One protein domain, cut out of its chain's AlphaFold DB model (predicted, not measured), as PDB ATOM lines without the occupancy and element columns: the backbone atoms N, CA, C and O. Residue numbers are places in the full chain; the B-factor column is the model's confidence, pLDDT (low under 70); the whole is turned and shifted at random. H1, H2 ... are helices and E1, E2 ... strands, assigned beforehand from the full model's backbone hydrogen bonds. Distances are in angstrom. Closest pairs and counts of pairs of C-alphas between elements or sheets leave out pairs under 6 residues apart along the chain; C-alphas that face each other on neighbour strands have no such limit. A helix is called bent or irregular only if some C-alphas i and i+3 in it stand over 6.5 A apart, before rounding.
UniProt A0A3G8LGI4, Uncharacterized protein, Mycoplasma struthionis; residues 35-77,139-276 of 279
ATOM      1  N   ILE A  35     229.356 197.655 191.368       95.81
ATOM      2  CA  ILE A  35     230.212 196.689 192.055       95.81
ATOM      3  C   ILE A  35     229.544 195.315 192.004       95.81
ATOM      4  O   ILE A  35     228.324 195.196 192.100       95.81
ATOM      5  N   SER A  36     230.351 194.281 191.804       96.94
ATOM      6  CA  SER A  36     229.938 192.880 191.738       96.94
ATOM      7  C   SER A  36     231.095 191.991 192.191       96.94
ATOM      8  O   SER A  36     232.205 192.488 192.400       96.94
ATOM      9  N   LEU A  37     230.851 190.695 192.360       97.56
ATOM     10  CA  LEU A  37     231.907 189.725 192.636       97.56
ATOM     11  C   LEU A  37     232.622 189.308 191.343       97.56
ATOM     12  O   LEU A  37     232.076 189.426 190.242       97.56
ATOM     13  N   SER A  38     233.859 188.832 191.472       97.38
ATOM     14  CA  SER A  38     234.564 188.149 190.388       97.38
ATOM     15  C   SER A  38     234.044 186.711 190.226       97.38
ATOM     16  O   SER A  38     233.471 186.131 191.153       97.38
ATOM     17  N   SER A  39     234.262 186.103 189.058       97.25
ATOM     18  CA  SER A  39     233.841 184.717 188.799       97.25
ATOM     19  C   SER A  39     234.525 183.716 189.739       97.25
ATOM     20  O   SER A  39     233.955 182.687 190.082       97.25
ATOM     21  N   GLU A  40     235.740 184.033 190.182       97.44
ATOM     22  CA  GLU A  40     236.547 183.258 191.125       97.44
ATOM     23  C   GLU A  40     235.971 183.341 192.548       97.44
ATOM     24  O   GLU A  40     235.941 182.338 193.259       97.44
ATOM     25  N   ALA A  41     235.463 184.512 192.942       97.19
ATOM     26  CA  ALA A  41     234.814 184.735 194.233       97.19
ATOM     27  C   ALA A  41     233.452 184.016 194.325       97.19
ATOM     28  O   ALA A  41     233.187 183.327 195.312       97.19
ATOM     29  N   GLU A  42     232.624 184.111 193.277       97.69
ATOM     30  CA  GLU A  42     231.365 183.349 193.142       97.69
ATOM     31  C   GLU A  42     231.628 181.835 193.152       97.69
ATOM     32  O   GLU A  42     230.982 181.076 193.881       97.69
ATOM     33  N   LYS A  43     232.643 181.384 192.399       97.69
ATOM     34  CA  LYS A  43     233.073 179.983 192.389       97.69
ATOM     35  C   LYS A  43     233.494 179.520 193.789       97.69
ATOM     36  O   LYS A  43     233.022 178.476 194.238       97.69
ATOM     37  N   SER A  44     234.307 180.303 194.506       97.56
ATOM     38  CA  SER A  44     234.741 179.957 195.865       97.56
ATOM     39  C   SER A  44     233.564 179.798 196.833       97.56
ATOM     40  O   SER A  44     233.601 178.891 197.664       97.56
ATOM     41  N   LEU A  45     232.496 180.600 196.710       97.00
ATOM     42  CA  LEU A  45     231.289 180.403 197.522       97.00
ATOM     43  C   LEU A  45     230.678 179.016 197.281       97.00
ATOM     44  O   LEU A  45     230.323 178.335 198.242       97.00
ATOM     45  N   SER A  46     230.580 178.594 196.017       96.44
ATOM     46  CA  SER A  46     229.996 177.297 195.647       96.44
ATOM     47  C   SER A  46     230.844 176.085 196.058       96.44
ATOM     48  O   SER A  46     230.282 175.038 196.366       96.44
ATOM     49  N   GLU A  47     232.174 176.224 196.101       97.88
ATOM     50  CA  GLU A  47     233.099 175.133 196.452       97.88
ATOM     51  C   GLU A  47     233.415 175.074 197.957       97.88
ATOM     52  O   GLU A  47     233.541 173.985 198.514       97.88
ATOM     53  N   ASN A  48     233.535 176.230 198.622       97.69
ATOM     54  CA  ASN A  48     234.076 176.348 199.984       97.69
ATOM     55  C   ASN A  48     233.088 176.934 201.011       97.69
ATOM     56  O   ASN A  48     233.401 176.983 202.201       97.69
ATOM     57  N   GLY A  49     231.926 177.437 200.581       97.00
ATOM     58  CA  GLY A  49     230.976 178.153 201.444       97.00
ATOM     59  C   GLY A  49     231.372 179.599 201.782       97.00
ATOM     60  O   GLY A  49     230.657 180.263 202.530       97.00
ATOM     61  N   TYR A  50     232.474 180.112 201.223       97.88
ATOM     62  CA  TYR A  50     232.941 181.495 201.384       97.88
ATOM     63  C   TYR A  50     233.532 182.046 200.082       97.88
ATOM     64  O   TYR A  50     234.184 181.318 199.335       97.88
ATOM     65  N   HIS A  51     233.381 183.347 199.824       98.12
ATOM     66  CA  HIS A  51     234.041 183.997 198.680       98.12
ATOM     67  C   HIS A  51     235.519 184.291 198.964       98.12
ATOM     68  O   HIS A  51     236.343 184.268 198.057       98.12
ATOM     69  N   LEU A  52     235.843 184.597 200.228       97.50
ATOM     70  CA  LEU A  52     237.175 185.008 200.670       97.50
ATOM     71  C   LEU A  52     237.677 184.190 201.855       97.50
ATOM     72  O   LEU A  52     236.971 183.991 202.844       97.50
ATOM     73  N   LYS A  53     238.939 183.770 201.775       97.00
ATOM     74  CA  LYS A  53     239.655 183.141 202.885       97.00
ATOM     75  C   LYS A  53     240.159 184.202 203.872       97.00
ATOM     76  O   LYS A  53     240.554 185.284 203.449       97.00
ATOM     77  N   GLY A  54     240.185 183.885 205.168       96.12
ATOM     78  CA  GLY A  54     240.545 184.830 206.233       96.12
ATOM     79  C   GLY A  54     239.344 185.354 207.030       96.12
ATOM     80  O   GLY A  54     238.244 184.809 206.946       96.12
ATOM     81  N   SER A  55     239.585 186.381 207.849       97.06
ATOM     82  CA  SER A  55     238.605 186.991 208.758       97.06
ATOM     83  C   SER A  55     237.917 188.207 208.137       97.06
ATOM     84  O   SER A  55     238.574 189.078 207.558       97.06
ATOM     85  N   ALA A  56     236.598 188.294 208.320       96.44
ATOM     86  CA  ALA A  56     235.832 189.498 208.026       96.44
ATOM     87  C   ALA A  56     236.285 190.676 208.908       96.44
ATOM     88  O   ALA A  56     236.484 191.772 208.393       96.44
ATOM     89  N   ALA A  57     236.502 190.477 210.212       92.38
ATOM     90  CA  ALA A  57     237.002 191.518 211.108       92.38
ATOM     91  C   ALA A  57     238.381 192.062 210.692       92.38
ATOM     92  O   ALA A  57     238.553 193.285 210.695       92.38
ATOM     93  N   ASP A  58     239.322 191.195 210.300       91.00
ATOM     94  CA  ASP A  58     240.661 191.609 209.851       91.00
ATOM     95  C   ASP A  58     240.608 192.339 208.500       91.00
ATOM     96  O   ASP A  58     241.215 193.403 208.352       91.00
ATOM     97  N   PHE A  59     239.845 191.824 207.525       93.81
ATOM     98  CA  PHE A  59     239.678 192.513 206.240       93.81
ATOM     99  C   PHE A  59     239.014 193.877 206.435       93.81
ATOM    100  O   PHE A  59     239.458 194.869 205.859       93.81
ATOM    101  N   ASN A  60     237.967 193.945 207.262       90.69
ATOM    102  CA  ASN A  60     237.280 195.196 207.549       90.69
ATOM    103  C   ASN A  60     238.280 196.193 208.161       90.69
ATOM    104  O   ASN A  60     238.442 197.280 207.622       90.69
ATOM    105  N   ALA A  61     239.036 195.790 209.195       84.44
ATOM    106  CA  ALA A  61     240.096 196.601 209.809       84.44
ATOM    107  C   ALA A  61     241.123 197.135 208.788       84.44
ATOM    108  O   ALA A  61     241.488 198.309 208.851       84.44
ATOM    109  N   PHE A  62     241.542 196.311 207.823       85.94
ATOM    110  CA  PHE A  62     242.395 196.731 206.707       85.94
ATOM    111  C   PHE A  62     241.705 197.746 205.775       85.94
ATOM    112  O   PHE A  62     242.312 198.741 205.384       85.94
ATOM    113  N   ASN A  63     240.434 197.541 205.423       87.56
ATOM    114  CA  ASN A  63     239.722 198.405 204.480       87.56
ATOM    115  C   ASN A  63     239.577 199.856 204.980       87.56
ATOM    116  O   ASN A  63     239.620 200.788 204.175       87.56
ATOM    117  N   TYR A  64     239.494 200.070 206.299       78.56
ATOM    118  CA  TYR A  64     239.509 201.418 206.880       78.56
ATOM    119  C   TYR A  64     240.858 202.148 206.674       78.56
ATOM    120  O   TYR A  64     240.866 203.377 206.612       78.56
ATOM    121  N   SER A  65     241.995 201.449 206.543       74.44
ATOM    122  CA  SER A  65     243.289 202.091 206.244       74.44
ATOM    123  C   SER A  65     243.570 202.206 204.742       74.44
ATOM    124  O   SER A  65     244.150 203.203 204.312       74.44
ATOM    125  N   VAL A  66     243.119 201.234 203.941       83.25
ATOM    126  CA  VAL A  66     243.298 201.185 202.482       83.25
ATOM    127  C   VAL A  66     241.956 200.906 201.805       83.25
ATOM    128  O   VAL A  66     241.512 199.764 201.688       83.25
ATOM    129  N   SER A  67     241.325 201.974 201.316       87.44
ATOM    130  CA  SER A  67     239.979 201.931 200.715       87.44
ATOM    131  C   SER A  67     239.948 202.263 199.222       87.44
ATOM    132  O   SER A  67     238.912 202.135 198.573       87.44
ATOM    133  N   ASN A  68     241.071 202.685 198.645       90.31
ATOM    134  CA  ASN A  68     241.219 202.870 197.207       90.31
ATOM    135  C   ASN A  68     241.470 201.510 196.526       90.31
ATOM    136  O   ASN A  68     242.542 200.932 196.732       90.31
ATOM    137  N   PRO A  69     240.536 200.984 195.711       93.19
ATOM    138  CA  PRO A  69     240.686 199.665 195.103       93.19
ATOM    139  C   PRO A  69     241.660 199.662 193.917       93.19
ATOM    140  O   PRO A  69     242.122 198.597 193.507       93.19
ATOM    141  N   ILE A  70     241.957 200.841 193.360       91.56
ATOM    142  CA  ILE A  70     242.713 201.009 192.120       91.56
ATOM    143  C   ILE A  70     244.200 200.762 192.375       91.56
ATOM    144  O   ILE A  70     244.752 201.221 193.376       91.56
ATOM    145  N   ASP A  71     244.841 200.028 191.475       89.62
ATOM    146  CA  ASP A  71     246.248 199.645 191.534       89.62
ATOM    147  C   ASP A  71     247.190 200.808 191.149       89.62
ATOM    148  O   ASP A  71     246.889 201.511 190.183       89.62
ATOM    149  N   PRO A  72     248.333 201.017 191.843       83.25
ATOM    150  CA  PRO A  72     249.257 202.116 191.545       83.25
ATOM    151  C   PRO A  72     249.891 202.102 190.146       83.25
ATOM    152  O   PRO A  72     250.455 203.114 189.722       83.25
ATOM    153  N   GLU A  73     249.827 200.974 189.433       82.31
ATOM    154  CA  GLU A  73     250.317 200.848 188.058       82.31
ATOM    155  C   GLU A  73     249.276 201.235 186.992       82.31
ATOM    156  O   GLU A  73     249.666 201.437 185.841       82.31
ATOM    157  N   ASP A  74     247.986 201.366 187.339       85.62
ATOM    158  CA  ASP A  74     246.937 201.764 186.389       85.62
ATOM    159  C   ASP A  74     247.233 203.149 185.788       85.62
ATOM    160  O   ASP A  74     247.586 204.093 186.496       85.62
ATOM    161  N   ASP A  75     247.066 203.312 184.474       75.88
ATOM    162  CA  ASP A  75     247.428 204.563 183.797       75.88
ATOM    163  C   ASP A  75     246.537 205.763 184.150       75.88
ATOM    164  O   ASP A  75     246.915 206.914 183.899       75.88
ATOM    165  N   LEU A  76     245.380 205.519 184.770       76.50
ATOM    166  CA  LEU A  76     244.533 206.543 185.367       76.50
ATOM    167  C   LEU A  76     244.722 206.659 186.887       76.50
ATOM    168  O   LEU A  76     244.097 207.544 187.479       76.50
ATOM    169  N   TYR A  77     245.572 205.851 187.531       70.94
ATOM    170  CA  TYR A  77     245.974 206.057 188.924       70.94
ATOM    171  C   TYR A  77     246.892 207.282 189.031       70.94
ATOM    172  O   TYR A  77     247.952 207.389 188.410       70.94
ATOM    173  N   LYS A 139     234.799 207.974 178.502       76.19
ATOM    174  CA  LYS A 139     234.629 206.562 178.129       76.19
ATOM    175  C   LYS A 139     234.880 205.662 179.337       76.19
ATOM    176  O   LYS A 139     235.756 205.957 180.154       76.19
ATOM    177  N   VAL A 140     234.194 204.518 179.358       83.50
ATOM    178  CA  VAL A 140     234.425 203.437 180.326       83.50
ATOM    179  C   VAL A 140     235.881 202.970 180.278       83.50
ATOM    180  O   VAL A 140     236.398 202.631 179.215       83.50
ATOM    181  N   HIS A 141     236.519 202.943 181.446       84.88
ATOM    182  CA  HIS A 141     237.853 202.399 181.689       84.88
ATOM    183  C   HIS A 141     237.738 201.180 182.604       84.88
ATOM    184  O   HIS A 141     236.973 201.191 183.571       84.88
ATOM    185  N   GLN A 142     238.483 200.121 182.302       89.88
ATOM    186  CA  GLN A 142     238.574 198.936 183.155       89.88
ATOM    187  C   GLN A 142     239.826 199.070 184.018       89.88
ATOM    188  O   GLN A 142     240.925 198.743 183.581       89.88
ATOM    189  N   PHE A 143     239.639 199.606 185.223       90.19
ATOM    190  CA  PHE A 143     240.735 199.860 186.151       90.19
ATOM    191  C   PHE A 143     241.414 198.563 186.609       90.19
ATOM    192  O   PHE A 143     240.738 197.615 187.018       90.19
ATOM    193  N   LYS A 144     242.751 198.552 186.638       93.31
ATOM    194  CA  LYS A 144     243.519 197.526 187.355       93.31
ATOM    195  C   LYS A 144     243.226 197.661 188.856       93.31
ATOM    196  O   LYS A 144     243.318 198.755 189.412       93.31
ATOM    197  N   LEU A 145     242.863 196.555 189.510       95.06
ATOM    198  CA  LEU A 145     242.597 196.507 190.952       95.06
ATOM    199  C   LEU A 145     243.786 195.906 191.710       95.06
ATOM    200  O   LEU A 145     244.391 194.938 191.238       95.06
ATOM    201  N   LYS A 146     244.075 196.445 192.902       93.88
ATOM    202  CA  LYS A 146     245.068 195.878 193.834       93.88
ATOM    203  C   LYS A 146     244.670 194.457 194.232       93.88
ATOM    204  O   LYS A 146     243.478 194.164 194.329       93.88
ATOM    205  N   ASP A 147     245.648 193.596 194.518       94.12
ATOM    206  CA  ASP A 147     245.439 192.164 194.795       94.12
ATOM    207  C   ASP A 147     244.310 191.882 195.792       94.12
ATOM    208  O   ASP A 147     243.404 191.100 195.499       94.12
ATOM    209  N   GLN A 148     244.297 192.585 196.924       94.06
ATOM    210  CA  GLN A 148     243.298 192.407 197.974       94.06
ATOM    211  C   GLN A 148     241.872 192.829 197.585       94.06
ATOM    212  O   GLN A 148     240.951 192.579 198.351       94.06
ATOM    213  N   PHE A 149     241.671 193.453 196.420       96.44
ATOM    214  CA  PHE A 149     240.362 193.816 195.865       96.44
ATOM    215  C   PHE A 149     240.007 193.047 194.580       96.44
ATOM    216  O   PHE A 149     238.907 193.230 194.065       96.44
ATOM    217  N   LYS A 150     240.870 192.152 194.067       96.56
ATOM    218  CA  LYS A 150     240.622 191.395 192.814       96.56
ATOM    219  C   LYS A 150     239.438 190.418 192.870       96.56
ATOM    220  O   LYS A 150     238.984 189.962 191.828       96.56
ATOM    221  N   PHE A 151     238.912 190.133 194.061       97.56
ATOM    222  CA  PHE A 151     237.662 189.385 194.252       97.56
ATOM    223  C   PHE A 151     236.406 190.191 193.863       97.56
ATOM    224  O   PHE A 151     235.306 189.638 193.797       97.56
ATOM    225  N   LEU A 152     236.556 191.499 193.627       97.62
ATOM    226  CA  LEU A 152     235.519 192.394 193.131       97.62
ATOM    227  C   LEU A 152     235.704 192.656 191.639       97.62
ATOM    228  O   LEU A 152     236.816 192.696 191.113       97.62
ATOM    229  N   LYS A 153     234.593 192.958 190.978       96.44
ATOM    230  CA  LYS A 153     234.549 193.489 189.620       96.44
ATOM    231  C   LYS A 153     233.797 194.814 189.622       96.44
ATOM    232  O   LYS A 153     232.634 194.871 190.036       96.44
ATOM    233  N   LEU A 154     234.459 195.867 189.142       95.31
ATOM    234  CA  LEU A 154     233.856 197.186 188.961       95.31
ATOM    235  C   LEU A 154     233.323 197.323 187.526       95.31
ATOM    236  O   LEU A 154     234.031 197.031 186.560       95.31
ATOM    237  N   GLY A 155     232.070 197.749 187.381       92.69
ATOM    238  CA  GLY A 155     231.427 198.010 186.091       92.69
ATOM    239  C   GLY A 155     231.170 199.499 185.878       92.69
ATOM    240  O   GLY A 155     231.097 200.261 186.840       92.69
ATOM    241  N   ASN A 156     231.022 199.915 184.613       91.44
ATOM    242  CA  ASN A 156     230.686 201.293 184.216       91.44
ATOM    243  C   ASN A 156     231.590 202.383 184.836       91.44
ATOM    244  O   ASN A 156     231.170 203.519 185.053       91.44
ATOM    245  N   THR A 157     232.835 202.041 185.160       90.81
ATOM    246  CA  THR A 157     233.808 202.963 185.744       90.81
ATOM    247  C   THR A 157     234.385 203.895 184.678       90.81
ATOM    248  O   THR A 157     234.748 203.443 183.595       90.81
ATOM    249  N   LEU A 158     234.481 205.193 184.965       86.25
ATOM    250  CA  LEU A 158     234.873 206.249 184.023       86.25
ATOM    251  C   LEU A 158     236.141 206.957 184.526       86.25
ATOM    252  O   LEU A 158     236.328 207.138 185.730       86.25
ATOM    253  N   GLY A 159     237.011 207.401 183.615       79.31
ATOM    254  CA  GLY A 159     238.316 207.988 183.965       79.31
ATOM    255  C   GLY A 159     238.258 209.357 184.660       79.31
ATOM    256  O   GLY A 159     239.266 209.846 185.183       79.31
ATOM    257  N   ASN A 160     237.078 209.980 184.658       76.25
ATOM    258  CA  ASN A 160     236.775 211.268 185.278       76.25
ATOM    259  C   ASN A 160     236.368 211.163 186.768       76.25
ATOM    260  O   ASN A 160     236.313 212.199 187.434       76.25
ATOM    261  N   TYR A 161     236.170 209.954 187.314       85.25
ATOM    262  CA  TYR A 161     235.943 209.704 188.747       85.25
ATOM    263  C   TYR A 161     237.175 209.103 189.442       85.25
ATOM    264  O   TYR A 161     238.000 208.431 188.826       85.25
ATOM    265  N   ASP A 162     237.265 209.329 190.752       85.75
ATOM    266  CA  ASP A 162     238.110 208.576 191.682       85.75
ATOM    267  C   ASP A 162     237.193 207.687 192.546       85.75
ATOM    268  O   ASP A 162     236.080 208.092 192.901       85.75
ATOM    269  N   TYR A 163     237.647 206.472 192.863       90.38
ATOM    270  CA  TYR A 163     236.813 205.400 193.422       90.38
ATOM    271  C   TYR A 163     237.274 204.971 194.812       90.38
ATOM    272  O   TYR A 163     238.474 204.843 195.046       90.38
ATOM    273  N   ARG A 164     236.340 204.693 195.724       91.25
ATOM    274  CA  ARG A 164     236.628 204.092 197.037       91.25
ATOM    275  C   ARG A 164     235.688 202.918 197.288       91.25
ATOM    276  O   ARG A 164     234.510 202.988 196.963       91.25
ATOM    277  N   VAL A 165     236.212 201.834 197.839       93.19
ATOM    278  CA  VAL A 165     235.452 200.644 198.227       93.19
ATOM    279  C   VAL A 165     235.481 200.566 199.743       93.19
ATOM    280  O   VAL A 165     236.551 200.398 200.329       93.19
ATOM    281  N   PHE A 166     234.307 200.692 200.357       90.69
ATOM    282  CA  PHE A 166     234.131 200.610 201.805       90.69
ATOM    283  C   PHE A 166     233.391 199.328 202.177       90.69
ATOM    284  O   PHE A 166     232.374 198.998 201.556       90.69
ATOM    285  N   SER A 167     233.882 198.628 203.196       92.75
ATOM    286  CA  SER A 167     233.196 197.502 203.821       92.75
ATOM    287  C   SER A 167     232.445 197.934 205.082       92.75
ATOM    288  O   SER A 167     232.865 198.820 205.829       92.75
ATOM    289  N   PHE A 168     231.298 197.300 205.315       92.19
ATOM    290  CA  PHE A 168     230.449 197.541 206.476       92.19
ATOM    291  C   PHE A 168     230.017 196.212 207.094       92.19
ATOM    292  O   PHE A 168     229.670 195.274 206.375       92.19
ATOM    293  N   THR A 169     229.959 196.144 208.422       94.69
ATOM    294  CA  THR A 169     229.181 195.105 209.122       94.69
ATOM    295  C   THR A 169     227.670 195.322 208.925       94.69
ATOM    296  O   THR A 169     227.246 196.382 208.464       94.69
ATOM    297  N   TRP A 170     226.822 194.352 209.292       95.19
ATOM    298  CA  TRP A 170     225.355 194.492 209.196       95.19
ATOM    299  C   TRP A 170     224.799 195.718 209.947       95.19
ATOM    300  O   TRP A 170     223.944 196.442 209.424       95.19
ATOM    301  N   ASP A 171     225.310 195.988 211.148       92.75
ATOM    302  CA  ASP A 171     224.850 197.108 211.978       92.75
ATOM    303  C   ASP A 171     225.292 198.455 211.389       92.75
ATOM    304  O   ASP A 171     224.514 199.411 211.338       92.75
ATOM    305  N   GLU A 172     226.516 198.535 210.857       89.50
ATOM    306  CA  GLU A 172     226.983 199.722 210.138       89.50
ATOM    307  C   GLU A 172     226.231 199.929 208.818       89.50
ATOM    308  O   GLU A 172     225.859 201.067 208.508       89.50
ATOM    309  N   LEU A 173     225.973 198.855 208.060       91.06
ATOM    310  CA  LEU A 173     225.194 198.910 206.827       91.06
ATOM    311  C   LEU A 173     223.806 199.458 207.132       91.06
ATOM    312  O   LEU A 173     223.412 200.438 206.518       91.06
ATOM    313  N   THR A 174     223.070 198.880 208.080       91.38
ATOM    314  CA  THR A 174     221.696 199.319 208.377       91.38
ATOM    315  C   THR A 174     221.635 200.688 209.070       91.38
ATOM    316  O   THR A 174     220.655 201.412 208.899       91.38
ATOM    317  N   THR A 175     222.692 201.119 209.767       86.88
ATOM    318  CA  THR A 175     222.805 202.494 210.298       86.88
ATOM    319  C   THR A 175     222.959 203.529 209.175       86.88
ATOM    320  O   THR A 175     222.275 204.565 209.148       86.88
ATOM    321  N   ASN A 176     223.843 203.258 208.209       80.62
ATOM    322  CA  ASN A 176     224.062 204.151 207.073       80.62
ATOM    323  C   ASN A 176     222.898 204.051 206.063       80.62
ATOM    324  O   ASN A 176     222.269 205.064 205.760       80.62
ATOM    325  N   PHE A 177     222.525 202.834 205.668       84.75
ATOM    326  CA  PHE A 177     221.563 202.446 204.627       84.75
ATOM    327  C   PHE A 177     220.299 201.742 205.186       84.75
ATOM    328  O   PHE A 177     220.041 200.599 204.824       84.75
ATOM    329  N   PRO A 178     219.447 202.365 206.029       87.12
ATOM    330  CA  PRO A 178     218.371 201.663 206.749       87.12
ATOM    331  C   PRO A 178     217.340 200.905 205.896       87.12
ATOM    332  O   PRO A 178     216.689 200.005 206.421       87.12
ATOM    333  N   GLY A 179     217.200 201.196 204.597       87.00
ATOM    334  CA  GLY A 179     216.363 200.392 203.698       87.00
ATOM    335  C   GLY A 179     216.887 198.970 203.453       87.00
ATOM    336  O   GLY A 179     216.082 198.079 203.201       87.00
ATOM    337  N   THR A 180     218.191 198.706 203.612       90.12
ATOM    338  CA  THR A 180     218.753 197.346 203.475       90.12
ATOM    339  C   THR A 180     218.228 196.384 204.540       90.12
ATOM    340  O   THR A 180     218.200 195.179 204.318       90.12
ATOM    341  N   LYS A 181     217.718 196.912 205.665       92.25
ATOM    342  CA  LYS A 181     217.020 196.145 206.706       92.25
ATOM    343  C   LYS A 181     215.713 195.505 206.210       92.25
ATOM    344  O   LYS A 181     215.256 194.534 206.809       92.25
ATOM    345  N   LEU A 182     215.116 196.049 205.147       92.19
ATOM    346  CA  LEU A 182     213.882 195.560 204.515       92.19
ATOM    347  C   LEU A 182     214.138 194.846 203.174       92.19
ATOM    348  O   LEU A 182     213.211 194.287 202.599       92.19
ATOM    349  N   ASP A 183     215.375 194.866 202.675       93.12
ATOM    350  CA  ASP A 183     215.756 194.278 201.392       93.12
ATOM    351  C   ASP A 183     216.268 192.843 201.601       93.12
ATOM    352  O   ASP A 183     217.331 192.611 202.187       93.12
ATOM    353  N   GLU A 184     215.503 191.861 201.114       93.88
ATOM    354  CA  GLU A 184     215.799 190.429 201.277       93.88
ATOM    355  C   GLU A 184     217.149 190.008 200.661       93.88
ATOM    356  O   GLU A 184     217.714 188.990 201.070       93.88
ATOM    357  N   ARG A 185     217.726 190.807 199.744       93.81
ATOM    358  CA  ARG A 185     219.083 190.578 199.208       93.81
ATOM    359  C   ARG A 185     220.143 190.608 200.311       93.81
ATOM    360  O   ARG A 185     221.070 189.798 200.279       93.81
ATOM    361  N   TYR A 186     219.984 191.504 201.288       95.19
ATOM    362  CA  TYR A 186     220.944 191.724 202.377       95.19
ATOM    363  C   TYR A 186     220.471 191.119 203.700       95.19
ATOM    364  O   TYR A 186     221.276 190.552 204.436       95.19
ATOM    365  N   LYS A 187     219.163 191.176 203.985       95.12
ATOM    366  CA  LYS A 187     218.549 190.708 205.239       95.12
ATOM    367  C   LYS A 187     218.818 189.231 205.554       95.12
ATOM    368  O   LYS A 187     218.932 188.883 206.726       95.12
ATOM    369  N   LYS A 188     219.010 188.371 204.545       95.75
ATOM    370  CA  LYS A 188     219.431 186.965 204.738       95.75
ATOM    371  C   LYS A 188     220.805 186.806 205.419       95.75
ATOM    372  O   LYS A 188     221.073 185.758 206.000       95.75
ATOM    373  N   TYR A 189     221.645 187.843 205.387       96.62
ATOM    374  CA  TYR A 189     222.949 187.908 206.058       96.62
ATOM    375  C   TYR A 189     222.914 188.685 207.390       96.62
ATOM    376  O   TYR A 189     223.965 188.976 207.962       96.62
ATOM    377  N   ALA A 190     221.730 189.044 207.901       95.31
ATOM    378  CA  ALA A 190     221.606 189.790 209.150       95.31
ATOM    379  C   ALA A 190     222.328 189.083 210.310       95.31
ATOM    380  O   ALA A 190     222.167 187.882 210.526       95.31
ATOM    381  N   ASN A 191     223.114 189.851 211.069       91.44
ATOM    382  CA  ASN A 191     223.923 189.396 212.208       91.44
ATOM    383  C   ASN A 191     225.030 188.357 211.886       91.44
ATOM    384  O   ASN A 191     225.698 187.890 212.813       91.44
ATOM    385  N   GLN A 192     225.269 187.997 210.616       97.44
ATOM    386  CA  GLN A 192     226.360 187.089 210.242       97.44
ATOM    387  C   GLN A 192     227.709 187.812 210.359       97.44
ATOM    388  O   GLN A 192     228.033 188.687 209.559       97.44
ATOM    389  N   LYS A 193     228.505 187.463 211.377       97.12
ATOM    390  CA  LYS A 193     229.764 188.167 211.689       97.12
ATOM    391  C   LYS A 193     230.852 187.989 210.626       97.12
ATOM    392  O   LYS A 193     231.676 188.876 210.471       97.12
ATOM    393  N   ASN A 194     230.823 186.881 209.888       98.25
ATOM    394  CA  ASN A 194     231.717 186.607 208.765       98.25
ATOM    395  C   ASN A 194     231.222 187.206 207.434       98.25
ATOM    396  O   ASN A 194     231.688 186.788 206.378       98.25
ATOM    397  N   VAL A 195     230.272 188.148 207.451       98.44
ATOM    398  CA  VAL A 195     229.794 188.841 206.247       98.44
ATOM    399  C   VAL A 195     230.070 190.334 206.346       98.44
ATOM    400  O   VAL A 195     229.644 190.999 207.292       98.44
ATOM    401  N   LEU A 196     230.728 190.866 205.317       97.94
ATOM    402  CA  LEU A 196     230.825 192.304 205.080       97.94
ATOM    403  C   LEU A 196     229.991 192.694 203.861       97.94
ATOM    404  O   LEU A 196     229.858 191.933 202.903       97.94
ATOM    405  N   PHE A 197     229.477 193.916 203.877       97.00
ATOM    406  CA  PHE A 197     228.776 194.522 202.755       97.00
ATOM    407  C   PHE A 197     229.679 195.577 202.129       97.00
ATOM    408  O   PHE A 197     230.022 196.569 202.771       97.00
ATOM    409  N   PHE A 198     230.083 195.335 200.889       95.81
ATOM    410  CA  PHE A 198     230.995 196.176 200.130       95.81
ATOM    411  C   PHE A 198     230.218 197.152 199.259       95.81
ATOM    412  O   PHE A 198     229.324 196.749 198.516       95.81
ATOM    413  N   ILE A 199     230.571 198.432 199.329       93.25
ATOM    414  CA  ILE A 199     229.935 199.498 198.553       93.25
ATOM    415  C   ILE A 199     231.022 200.287 197.825       93.25
ATOM    416  O   ILE A 199     231.976 200.765 198.442       93.25
ATOM    417  N   LEU A 200     230.855 200.438 196.511       93.00
ATOM    418  CA  LEU A 200     231.661 201.338 195.691       93.00
ATOM    419  C   LEU A 200     231.100 202.759 195.789       93.00
ATOM    420  O   LEU A 200     229.948 202.997 195.425       93.00
ATOM    421  N   TYR A 201     231.937 203.693 196.217       90.19
ATOM    422  CA  TYR A 201     231.701 205.130 196.164       90.19
ATOM    423  C   TYR A 201     232.561 205.758 195.071       90.19
ATOM    424  O   TYR A 201     233.646 205.266 194.746       90.19
ATOM    425  N   TYR A 202     232.075 206.858 194.507       88.31
ATOM    426  CA  TYR A 202     232.733 207.568 193.418       88.31
ATOM    427  C   TYR A 202     232.484 209.074 193.504       88.31
ATOM    428  O   TYR A 202     231.356 209.522 193.698       88.31
ATOM    429  N   VAL A 203     233.524 209.884 193.308       82.94
ATOM    430  CA  VAL A 203     233.368 211.334 193.105       82.94
ATOM    431  C   VAL A 203     234.128 211.764 191.862       82.94
ATOM    432  O   VAL A 203     235.161 211.182 191.531       82.94
ATOM    433  N   THR A 204     233.611 212.756 191.139       77.94
ATOM    434  CA  THR A 204     234.338 213.341 190.014       77.94
ATOM    435  C   THR A 204     235.643 213.935 190.526       77.94
ATOM    436  O   THR A 204     235.662 214.647 191.530       77.94
ATOM    437  N   ARG A 205     236.743 213.693 189.812       75.38
ATOM    438  CA  ARG A 205     238.082 214.184 190.180       75.38
ATOM    439  C   ARG A 205     238.129 215.708 190.314       75.38
ATOM    440  O   ARG A 205     238.910 216.233 191.094       75.38
ATOM    441  N   THR A 206     237.238 216.419 189.623       63.81
ATOM    442  CA  THR A 206     237.018 217.865 189.779       63.81
ATOM    443  C   THR A 206     236.551 218.277 191.177       63.81
ATOM    444  O   THR A 206     236.933 219.345 191.640       63.81
ATOM    445  N   ASN A 207     235.764 217.450 191.871       69.38
ATOM    446  CA  ASN A 207     235.281 217.752 193.222       69.38
ATOM    447  C   ASN A 207     236.379 217.537 194.272       69.38
ATOM    448  O   ASN A 207     236.379 218.214 195.297       69.38
ATOM    449  N   GLU A 208     237.332 216.635 194.013       67.75
ATOM    450  CA  GLU A 208     238.522 216.467 194.858       67.75
ATOM    451  C   GLU A 208     239.443 217.692 194.815       67.75
ATOM    452  O   GLU A 208     240.093 218.030 195.803       67.75
ATOM    453  N   LEU A 209     239.478 218.392 193.674       58.69
ATOM    454  CA  LEU A 209     240.276 219.606 193.491       58.69
ATOM    455  C   LEU A 209     239.728 220.820 194.268       58.69
ATOM    456  O   LEU A 209     240.374 221.866 194.293       58.69
ATOM    457  N   ALA A 210     238.564 220.711 194.919       56.34
ATOM    458  CA  ALA A 210     238.018 221.786 195.740       56.34
ATOM    459  C   ALA A 210     238.910 222.065 196.967       56.34
ATOM    460  O   ALA A 210     239.298 221.150 197.693       56.34
ATOM    461  N   LEU A 211     239.193 223.345 197.241       50.75
ATOM    462  CA  LEU A 211     240.104 223.785 198.316       50.75
ATOM    463  C   LEU A 211     239.731 223.245 199.711       50.75
ATOM    464  O   LEU A 211     240.602 223.067 200.564       50.75
ATOM    465  N   ASN A 212     238.445 222.990 199.946       58.81
ATOM    466  CA  ASN A 212     237.913 222.473 201.202       58.81
ATOM    467  C   ASN A 212     237.866 220.935 201.273       58.81
ATOM    468  O   ASN A 212     237.745 220.399 202.370       58.81
ATOM    469  N   PHE A 213     238.024 220.203 200.161       66.31
ATOM    470  CA  PHE A 213     237.840 218.744 200.093       66.31
ATOM    471  C   PHE A 213     238.621 217.975 201.175       66.31
ATOM    472  O   PHE A 213     238.083 217.098 201.858       66.31
ATOM    473  N   VAL A 214     239.883 218.363 201.391       68.12
ATOM    474  CA  VAL A 214     240.764 217.756 202.399       68.12
ATOM    475  C   VAL A 214     240.288 218.029 203.832       68.12
ATOM    476  O   VAL A 214     240.447 217.173 204.701       68.12
ATOM    477  N   ASN A 215     239.719 219.206 204.101       64.12
ATOM    478  CA  ASN A 215     239.313 219.632 205.443       64.12
ATOM    479  C   ASN A 215     237.882 219.215 205.805       64.12
ATOM    480  O   ASN A 215     237.632 218.931 206.971       64.12
ATOM    481  N   ASP A 216     236.991 219.130 204.817       71.12
ATOM    482  CA  ASP A 216     235.554 218.933 205.022       71.12
ATOM    483  C   ASP A 216     235.142 217.464 204.829       71.12
ATOM    484  O   ASP A 216     234.221 216.991 205.489       71.12
ATOM    485  N   TYR A 217     235.850 216.712 203.975       73.50
ATOM    486  CA  TYR A 217     235.546 215.299 203.718       73.50
ATOM    487  C   TYR A 217     236.657 214.364 204.188       73.50
ATOM    488  O   TYR A 217     236.383 213.432 204.944       73.50
ATOM    489  N   VAL A 218     237.913 214.603 203.795       74.56
ATOM    490  CA  VAL A 218     239.007 213.655 204.080       74.56
ATOM    491  C   VAL A 218     239.382 213.644 205.563       74.56
ATOM    492  O   VAL A 218     239.340 212.588 206.190       74.56
ATOM    493  N   LYS A 219     239.708 214.798 206.160       73.69
ATOM    494  CA  LYS A 219     240.057 214.874 207.590       73.69
ATOM    495  C   LYS A 219     238.926 214.403 208.515       73.69
ATOM    496  O   LYS A 219     239.246 213.634 209.415       73.69
ATOM    497  N   PRO A 220     237.640 214.764 208.324       73.62
ATOM    498  CA  PRO A 220     236.567 214.278 209.192       73.62
ATOM    499  C   PRO A 220     236.294 212.784 209.005       73.62
ATOM    500  O   PRO A 220     235.960 212.109 209.974       73.62
ATOM    501  N   THR A 221     236.519 212.242 207.800       75.31
ATOM    502  CA  THR A 221     236.512 210.790 207.569       75.31
ATOM    503  C   THR A 221     237.612 210.098 208.362       75.31
ATOM    504  O   THR A 221     237.314 209.250 209.200       75.31
ATOM    505  N   VAL A 222     238.869 210.514 208.164       73.88
ATOM    506  CA  VAL A 222     240.016 209.951 208.886       73.88
ATOM    507  C   VAL A 222     239.838 210.116 210.395       73.88
ATOM    508  O   VAL A 222     240.042 209.152 211.109       73.88
ATOM    509  N   ALA A 223     239.372 211.261 210.900       72.69
ATOM    510  CA  ALA A 223     239.132 211.470 212.331       72.69
ATOM    511  C   ALA A 223     238.001 210.587 212.895       72.69
ATOM    512  O   ALA A 223     238.163 209.989 213.958       72.69
ATOM    513  N   SER A 224     236.876 210.454 212.179       72.38
ATOM    514  CA  SER A 224     235.758 209.586 212.583       72.38
ATOM    515  C   SER A 224     236.175 208.113 212.647       72.38
ATOM    516  O   SER A 224     235.747 207.379 213.540       72.38
ATOM    517  N   MET A 225     237.049 207.692 211.731       70.19
ATOM    518  CA  MET A 225     237.623 206.351 211.714       70.19
ATOM    519  C   MET A 225     238.699 206.205 212.798       70.19
ATOM    520  O   MET A 225     238.579 205.320 213.631       70.19
ATOM    521  N   THR A 226     239.673 207.108 212.894       66.06
ATOM    522  CA  THR A 226     240.667 207.151 213.980       66.06
ATOM    523  C   THR A 226     240.010 206.977 215.346       66.06
ATOM    524  O   THR A 226     240.418 206.080 216.072       66.06
ATOM    525  N   GLN A 227     238.931 207.704 215.665       65.00
ATOM    526  CA  GLN A 227     238.210 207.498 216.928       65.00
ATOM    527  C   GLN A 227     237.638 206.072 217.055       65.00
ATOM    528  O   GLN A 227     237.892 205.388 218.040       65.00
ATOM    529  N   ARG A 228     236.909 205.579 216.043       64.12
ATOM    530  CA  ARG A 228     236.298 204.232 216.061       64.12
ATOM    531  C   ARG A 228     237.310 203.077 216.094       64.12
ATOM    532  O   ARG A 228     236.966 201.998 216.576       64.12
ATOM    533  N   TYR A 229     238.514 203.272 215.552       63.16
ATOM    534  CA  TYR A 229     239.505 202.209 215.341       63.16
ATOM    535  C   TYR A 229     240.693 202.275 216.311       63.16
ATOM    536  O   TYR A 229     241.217 201.213 216.643       63.16
ATOM    537  N   PHE A 230     241.061 203.436 216.870       56.69
ATOM    538  CA  PHE A 230     242.007 203.489 217.998       56.69
ATOM    539  C   PHE A 230     241.405 202.819 219.239       56.69
ATOM    540  O   PHE A 230     242.053 201.962 219.833       56.69
ATOM    541  N   ASP A 231     240.138 203.091 219.558       57.81
ATOM    542  CA  ASP A 231     239.469 202.514 220.736       57.81
ATOM    543  C   ASP A 231     239.283 200.979 220.652       57.81
ATOM    544  O   ASP A 231     238.988 200.333 221.658       57.81
ATOM    545  N   LYS A 232     239.451 200.373 219.462       59.81
ATOM    546  CA  LYS A 232     239.099 198.964 219.193       59.81
ATOM    547  C   LYS A 232     240.210 198.100 218.566       59.81
ATOM    548  O   LYS A 232     240.207 196.890 218.779       59.81
ATOM    549  N   TYR A 233     241.159 198.676 217.820       56.38
ATOM    550  CA  TYR A 233     242.136 197.934 216.995       56.38
ATOM    551  C   TYR A 233     243.596 198.419 217.118       56.38
ATOM    552  O   TYR A 233     244.445 197.982 216.339       56.38
ATOM    553  N   HIS A 234     243.932 199.246 218.118       52.59
ATOM    554  CA  HIS A 234     245.270 199.849 218.319       52.59
ATOM    555  C   HIS A 234     246.463 198.861 218.350       52.59
ATOM    556  O   HIS A 234     247.612 199.273 218.211       52.59
ATOM    557  N   LYS A 235     246.214 197.560 218.561       52.78
ATOM    558  CA  LYS A 235     247.238 196.495 218.557       52.78
ATOM    559  C   LYS A 235     247.427 195.791 217.207       52.78
ATOM    560  O   LYS A 235     248.423 195.100 217.041       52.78
ATOM    561  N   VAL A 236     246.461 195.899 216.294       51.88
ATOM    562  CA  VAL A 236     246.429 195.144 215.025       51.88
ATOM    563  C   VAL A 236     246.974 195.990 213.883       51.88
ATOM    564  O   VAL A 236     247.788 195.533 213.086       51.88
ATOM    565  N   LEU A 237     246.536 197.247 213.814       51.53
ATOM    566  CA  LEU A 237     246.965 198.177 212.784       51.53
ATOM    567  C   LEU A 237     248.164 198.973 213.308       51.53
ATOM    568  O   LEU A 237     248.021 199.794 214.213       51.53
ATOM    569  N   ASN A 238     249.341 198.758 212.716       49.31
ATOM    570  CA  ASN A 238     250.530 199.579 212.962       49.31
ATOM    571  C   ASN A 238     250.388 200.925 212.218       49.31
ATOM    572  O   ASN A 238     251.065 201.187 211.222       49.31
ATOM    573  N   ILE A 239     249.409 201.730 212.644       52.41
ATOM    574  CA  ILE A 239     249.023 202.998 212.014       52.41
ATOM    575  C   ILE A 239     250.133 204.023 212.251       52.41
ATOM    576  O   ILE A 239     250.139 204.743 213.248       52.41
ATOM    577  N   SER A 240     251.080 204.088 211.318       44.84
ATOM    578  CA  SER A 240     252.073 205.163 211.295       44.84
ATOM    579  C   SER A 240     251.402 206.540 211.187       44.84
ATOM    580  O   SER A 240     250.310 206.694 210.631       44.84
ATOM    581  N   SER A 241     252.100 207.570 211.668       46.12
ATOM    582  CA  SER A 241     251.718 208.987 211.556       46.12
ATOM    583  C   SER A 241     251.421 209.451 210.122       46.12
ATOM    584  O   SER A 241     250.742 210.456 209.921       46.12
ATOM    585  N   ASN A 242     251.884 208.695 209.127       45.81
ATOM    586  CA  ASN A 242     251.816 208.966 207.694       45.81
ATOM    587  C   ASN A 242     250.399 208.806 207.092       45.81
ATOM    588  O   ASN A 242     250.218 208.947 205.882       45.81
ATOM    589  N   LEU A 243     249.362 208.621 207.928       48.16
ATOM    590  CA  LEU A 243     247.943 208.817 207.572       48.16
ATOM    591  C   LEU A 243     247.654 210.166 206.881       48.16
ATOM    592  O   LEU A 243     246.592 210.341 206.277       48.16
ATOM    593  N   TYR A 244     248.565 211.136 206.967       49.31
ATOM    594  CA  TYR A 244     248.439 212.434 206.316       49.31
ATOM    595  C   TYR A 244     249.057 212.513 204.914       49.31
ATOM    596  O   TYR A 244     248.680 213.424 204.175       49.31
ATOM    597  N   ASP A 245     249.840 211.529 204.475       52.81
ATOM    598  CA  ASP A 245     250.763 211.738 203.351       52.81
ATOM    599  C   ASP A 245     250.153 211.338 201.995       52.81
ATOM    600  O   ASP A 245     250.161 212.133 201.058       52.81
ATOM    601  N   ASN A 246     249.521 210.161 201.884       62.97
ATOM    602  CA  ASN A 246     248.898 209.716 200.627       62.97
ATOM    603  C   ASN A 246     247.361 209.830 200.650       62.97
ATOM    604  O   ASN A 246     246.656 208.969 201.165       62.97
ATOM    605  N   ILE A 247     246.820 210.905 200.069       62.47
ATOM    606  CA  ILE A 247     245.367 211.149 199.935       62.47
ATOM    607  C   ILE A 247     244.688 210.325 198.819       62.47
ATOM    608  O   ILE A 247     243.461 210.207 198.834       62.47
ATOM    609  N   GLN A 248     245.426 209.676 197.906       70.38
ATOM    610  CA  GLN A 248     244.823 208.640 197.056       70.38
ATOM    611  C   GLN A 248     244.402 207.418 197.871       70.38
ATOM    612  O   GLN A 248     243.301 206.928 197.669       70.38
ATOM    613  N   GLU A 249     245.193 206.967 198.838       73.69
ATOM    614  CA  GLU A 249     244.824 205.779 199.626       73.69
ATOM    615  C   GLU A 249     243.750 206.049 200.682       73.69
ATOM    616  O   GLU A 249     243.024 205.136 201.091       73.69
ATOM    617  N   LYS A 250     243.612 207.318 201.083       72.94
ATOM    618  CA  LYS A 250     242.714 207.714 202.163       72.94
ATOM    619  C   LYS A 250     241.237 207.423 201.872       72.94
ATOM    620  O   LYS A 250     240.762 207.647 200.753       72.94
ATOM    621  N   PRO A 251     240.492 207.049 202.924       71.69
ATOM    622  CA  PRO A 251     239.040 207.010 202.915       71.69
ATOM    623  C   PRO A 251     238.445 208.418 202.812       71.69
ATOM    624  O   PRO A 251     238.803 209.323 203.568       71.69
ATOM    625  N   TRP A 252     237.491 208.592 201.901       73.19
ATOM    626  CA  TRP A 252     236.616 209.762 201.832       73.19
ATOM    627  C   TRP A 252     235.364 209.470 200.987       73.19
ATOM    628  O   TRP A 252     235.433 208.695 200.036       73.19
ATOM    629  N   PRO A 253     234.231 210.132 201.271       62.25
ATOM    630  CA  PRO A 253     233.663 210.285 202.606       62.25
ATOM    631  C   PRO A 253     233.052 208.948 203.083       62.25
ATOM    632  O   PRO A 253     232.089 208.468 202.492       62.25
ATOM    633  N   TYR A 254     233.586 208.340 204.150       60.91
ATOM    634  CA  TYR A 254     233.223 206.954 204.532       60.91
ATOM    635  C   TYR A 254     231.801 206.807 205.093       60.91
ATOM    636  O   TYR A 254     231.172 205.768 204.922       60.91
ATOM    637  N   TYR A 255     231.292 207.834 205.782       60.16
ATOM    638  CA  TYR A 255     230.081 207.726 206.598       60.16
ATOM    639  C   TYR A 255     229.071 208.862 206.387       60.16
ATOM    640  O   TYR A 255     229.400 210.029 206.145       60.16
ATOM    641  N   LYS A 256     227.801 208.502 206.578       48.03
ATOM    642  CA  LYS A 256     226.632 209.385 206.609       48.03
ATOM    643  C   LYS A 256     226.788 210.481 207.670       48.03
ATOM    644  O   LYS A 256     226.868 210.190 208.859       48.03
ATOM    645  N   GLY A 257     226.775 211.739 207.228       49.47
ATOM    646  CA  GLY A 257     226.993 212.920 208.073       49.47
ATOM    647  C   GLY A 257     228.303 213.662 207.792       49.47
ATOM    648  O   GLY A 257     228.430 214.801 208.224       49.47
ATOM    649  N   ILE A 258     229.236 213.060 207.042       51.97
ATOM    650  CA  ILE A 258     230.452 213.740 206.556       51.97
ATOM    651  C   ILE A 258     230.156 214.533 205.274       51.97
ATOM    652  O   ILE A 258     230.615 215.659 205.124       51.97
ATOM    653  N   ILE A 259     229.324 213.987 204.380       50.69
ATOM    654  CA  ILE A 259     228.572 214.800 203.410       50.69
ATOM    655  C   ILE A 259     227.162 215.064 203.935       50.69
ATOM    656  O   ILE A 259     226.629 214.300 204.750       50.69
ATOM    657  N   GLY A 260     226.525 216.106 203.390       51.28
ATOM    658  CA  GLY A 260     225.100 216.365 203.586       51.28
ATOM    659  C   GLY A 260     224.256 215.126 203.266       51.28
ATOM    660  O   GLY A 260     224.572 214.368 202.343       51.28
ATOM    661  N   LYS A 261     223.186 214.915 204.046       53.75
ATOM    662  CA  LYS A 261     222.430 213.648 204.092       53.75
ATOM    663  C   LYS A 261     222.015 213.123 202.717       53.75
ATOM    664  O   LYS A 261     222.032 211.913 202.538       53.75
ATOM    665  N   ASP A 262     221.712 213.999 201.762       58.81
ATOM    666  CA  ASP A 262     221.185 213.644 200.436       58.81
ATOM    667  C   ASP A 262     222.266 213.515 199.346       58.81
ATOM    668  O   ASP A 262     221.968 213.124 198.217       58.81
ATOM    669  N   GLN A 263     223.524 213.850 199.653       58.78
ATOM    670  CA  GLN A 263     224.654 213.746 198.719       58.78
ATOM    671  C   GLN A 263     225.335 212.372 198.791       58.78
ATOM    672  O   GLN A 263     225.744 211.843 197.761       58.78
ATOM    673  N   TYR A 264     225.376 211.761 199.981       63.69
ATOM    674  CA  TYR A 264     225.988 210.448 200.241       63.69
ATOM    675  C   TYR A 264     225.468 209.330 199.315       63.69
ATOM    676  O   TYR A 264     226.238 208.507 198.833       63.69
ATOM    677  N   TRP A 265     224.170 209.342 199.000       65.62
ATOM    678  CA  TRP A 265     223.497 208.316 198.188       65.62
ATOM    679  C   TRP A 265     223.692 208.465 196.680       65.62
ATOM    680  O   TRP A 265     223.545 207.496 195.944       65.62
ATOM    681  N   LYS A 266     223.977 209.680 196.196       75.38
ATOM    682  CA  LYS A 266     224.064 209.965 194.750       75.38
ATOM    683  C   LYS A 266     225.324 209.376 194.111       75.38
ATOM    684  O   LYS A 266     225.367 209.201 192.899       75.38
ATOM    685  N   ASN A 267     226.303 209.069 194.956       84.12
ATOM    686  CA  ASN A 267     227.683 208.749 194.621       84.12
ATOM    687  C   ASN A 267     228.086 207.343 195.103       84.12
ATOM    688  O   ASN A 267     229.270 207.076 195.293       84.12
ATOM    689  N   ALA A 268     227.106 206.467 195.338       87.69
ATOM    690  CA  ALA A 268     227.293 205.090 195.783       87.69
ATOM    691  C   ALA A 268     226.660 204.101 194.785       87.69
ATOM    692  O   ALA A 268     225.709 204.437 194.074       87.69
ATOM    693  N   ALA A 269     227.201 202.886 194.726       90.56
ATOM    694  CA  ALA A 269     226.585 201.731 194.077       90.56
ATOM    695  C   ALA A 269     225.689 200.951 195.062       90.56
ATOM    696  O   ALA A 269     225.710 201.200 196.269       90.56
ATOM    697  N   ASP A 270     224.924 199.981 194.558       90.12
ATOM    698  CA  ASP A 270     224.265 198.992 195.421       90.12
ATOM    699  C   ASP A 270     225.321 198.141 196.165       90.12
ATOM    700  O   ASP A 270     226.354 197.814 195.573       90.12
ATOM    701  N   PRO A 271     225.094 197.768 197.441       93.12
ATOM    702  CA  PRO A 271     226.004 196.887 198.167       93.12
ATOM    703  C   PRO A 271     226.136 195.493 197.540       93.12
ATOM    704  O   PRO A 271     225.162 194.925 197.052       93.12
ATOM    705  N   VAL A 272     227.313 194.879 197.673       96.56
ATOM    706  CA  VAL A 272     227.519 193.440 197.446       96.56
ATOM    707  C   VAL A 272     227.923 192.754 198.755       96.56
ATOM    708  O   VAL A 272     228.756 193.263 199.504       96.56
ATOM    709  N   ALA A 273     227.292 191.624 199.077       97.69
ATOM    710  CA  ALA A 273     227.512 190.905 200.333       97.69
ATOM    711  C   ALA A 273     228.587 189.824 200.167       97.69
ATOM    712  O   ALA A 273     228.492 188.978 199.280       97.69
ATOM    713  N   VAL A 274     229.594 189.834 201.040       98.38
ATOM    714  CA  VAL A 274     230.790 188.994 200.936       98.38
ATOM    715  C   VAL A 274     230.955 188.178 202.211       98.38
ATOM    716  O   VAL A 274     231.370 188.689 203.247       98.38
ATOM    717  N   VAL A 275     230.618 186.892 202.108       98.44
ATOM    718  CA  VAL A 275     230.940 185.833 203.075       98.44
ATOM    719  C   VAL A 275     232.447 185.540 203.079       98.44
ATOM    720  O   VAL A 275     233.020 185.255 202.023       98.44
ATOM    721  N   PHE A 276     233.046 185.557 204.269       98.56
ATOM    722  CA  PHE A 276     234.418 185.152 204.582       98.56
ATOM    723  C   PHE A 276     234.452 183.782 205.280       98.56
ATOM    724  O   PHE A 276     233.476 183.365 205.908       98.56
TER     725      PHE A 276
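Overview. This is residues 35 to 77 and 139 to 276 of the 279 residues of an uncharacterized protein of Mycoplasma struthionis (UniProt A0A3G8LGI4). A strongly twisted antiparallel sheet, E4 - E5 - E6, runs through the core in three layers, with H2 covering one face and H3 the other. H1 lies beyond one end of the sheet and H6 at the other, where the chain folds back into the long helix H7; a small strand pair, E1 and E3, lies beside the sheet. The 181 printed residues have eight named helices and six named strands, in the order E1 H1 E2 H2 E3 E4 H3 H4 H5 E5 H6 H7 H8 E6, class mixed. The whole is compact, with a radius of gyration of the C-alphas of 16.0 A and spans of 48 by 41 by 34 A.

Arrangement. E1, residues 35 to 37, and E3, residues 152 to 155, are antiparallel neighbours, with N 36 and O 153 at 2.9 A, within hydrogen-bond range. H1, residues 39 to 48, only grazes the sheet of E4, residues 161 to 168, E5, residues 195 to 204, and E6, residues 272 to 276. E2, residues 52 to 55, pairs with no named strand; its closest C-alphas to E6 are Leu 52 and Phe 276, 4.8 A. H2, residues 56 to 65, is over E4 and E5 at a height of 9.0 A over the sheet; its closest C-alphas to E4 are Asn 60 and Ser 167, 6.0 A. H3, residues 170 to 176, is on the opposite face, over E4 at a height of 8.6 A; its closest C-alphas to E5 are Leu 173 and Phe 197, 7.0 A. H4, residues 178 to 181, only just touches H3 and H5, residues 184 to 187, with 3 pairs of C-alphas within 8 A each, and only at the corner. E4 and E5 are antiparallel at 159 degrees, with N 164 and O 201 at 2.9 A; E5 and E6 at 139 degrees, with N 198 and O 272 at 2.8 A. H6, residues 205 to 208, only grazes the sheet. H7, residues 213 to 233, only just touches H2 with its residues 225 to 233 alone, by 3 pairs of C-alphas within 8 A, the closest Tyr 64 and Met 225, 7.2 A. H8, residues 241 to 244, is near H7. Every O i to N i+4 pair is within hydrogen-bond range in H1 and H3, 5 of 6 in H2 and 12 of 17 in H7; H4, H5, H6 and H8 are too short for one.

Along the chain. E1 begins at C-alpha 35 (230.212, 196.689, 192.055), and E6 ends at C-alpha 276 (234.418, 185.152, 204.582). E5 is 29.7 A long, H7 27.2 A and E4 22.2 A. H7 is only just irregular, with C-alphas 216 and 219 6.6 A apart; H8 is irregular, with C-alphas 241 and 244 7.1 A apart.

Size, cuts and confidence. The C-alphas farthest apart are Glu 47 and Leu 211, 49.2 A. Residues 78 to 138 are not printed; C-alphas 77 and 139 are 15.7 A apart. The link from H8 to E6 is long, 27 residues. Confidence is under 70 for residues 206 to 215, 226 to 247 and 253 to 265.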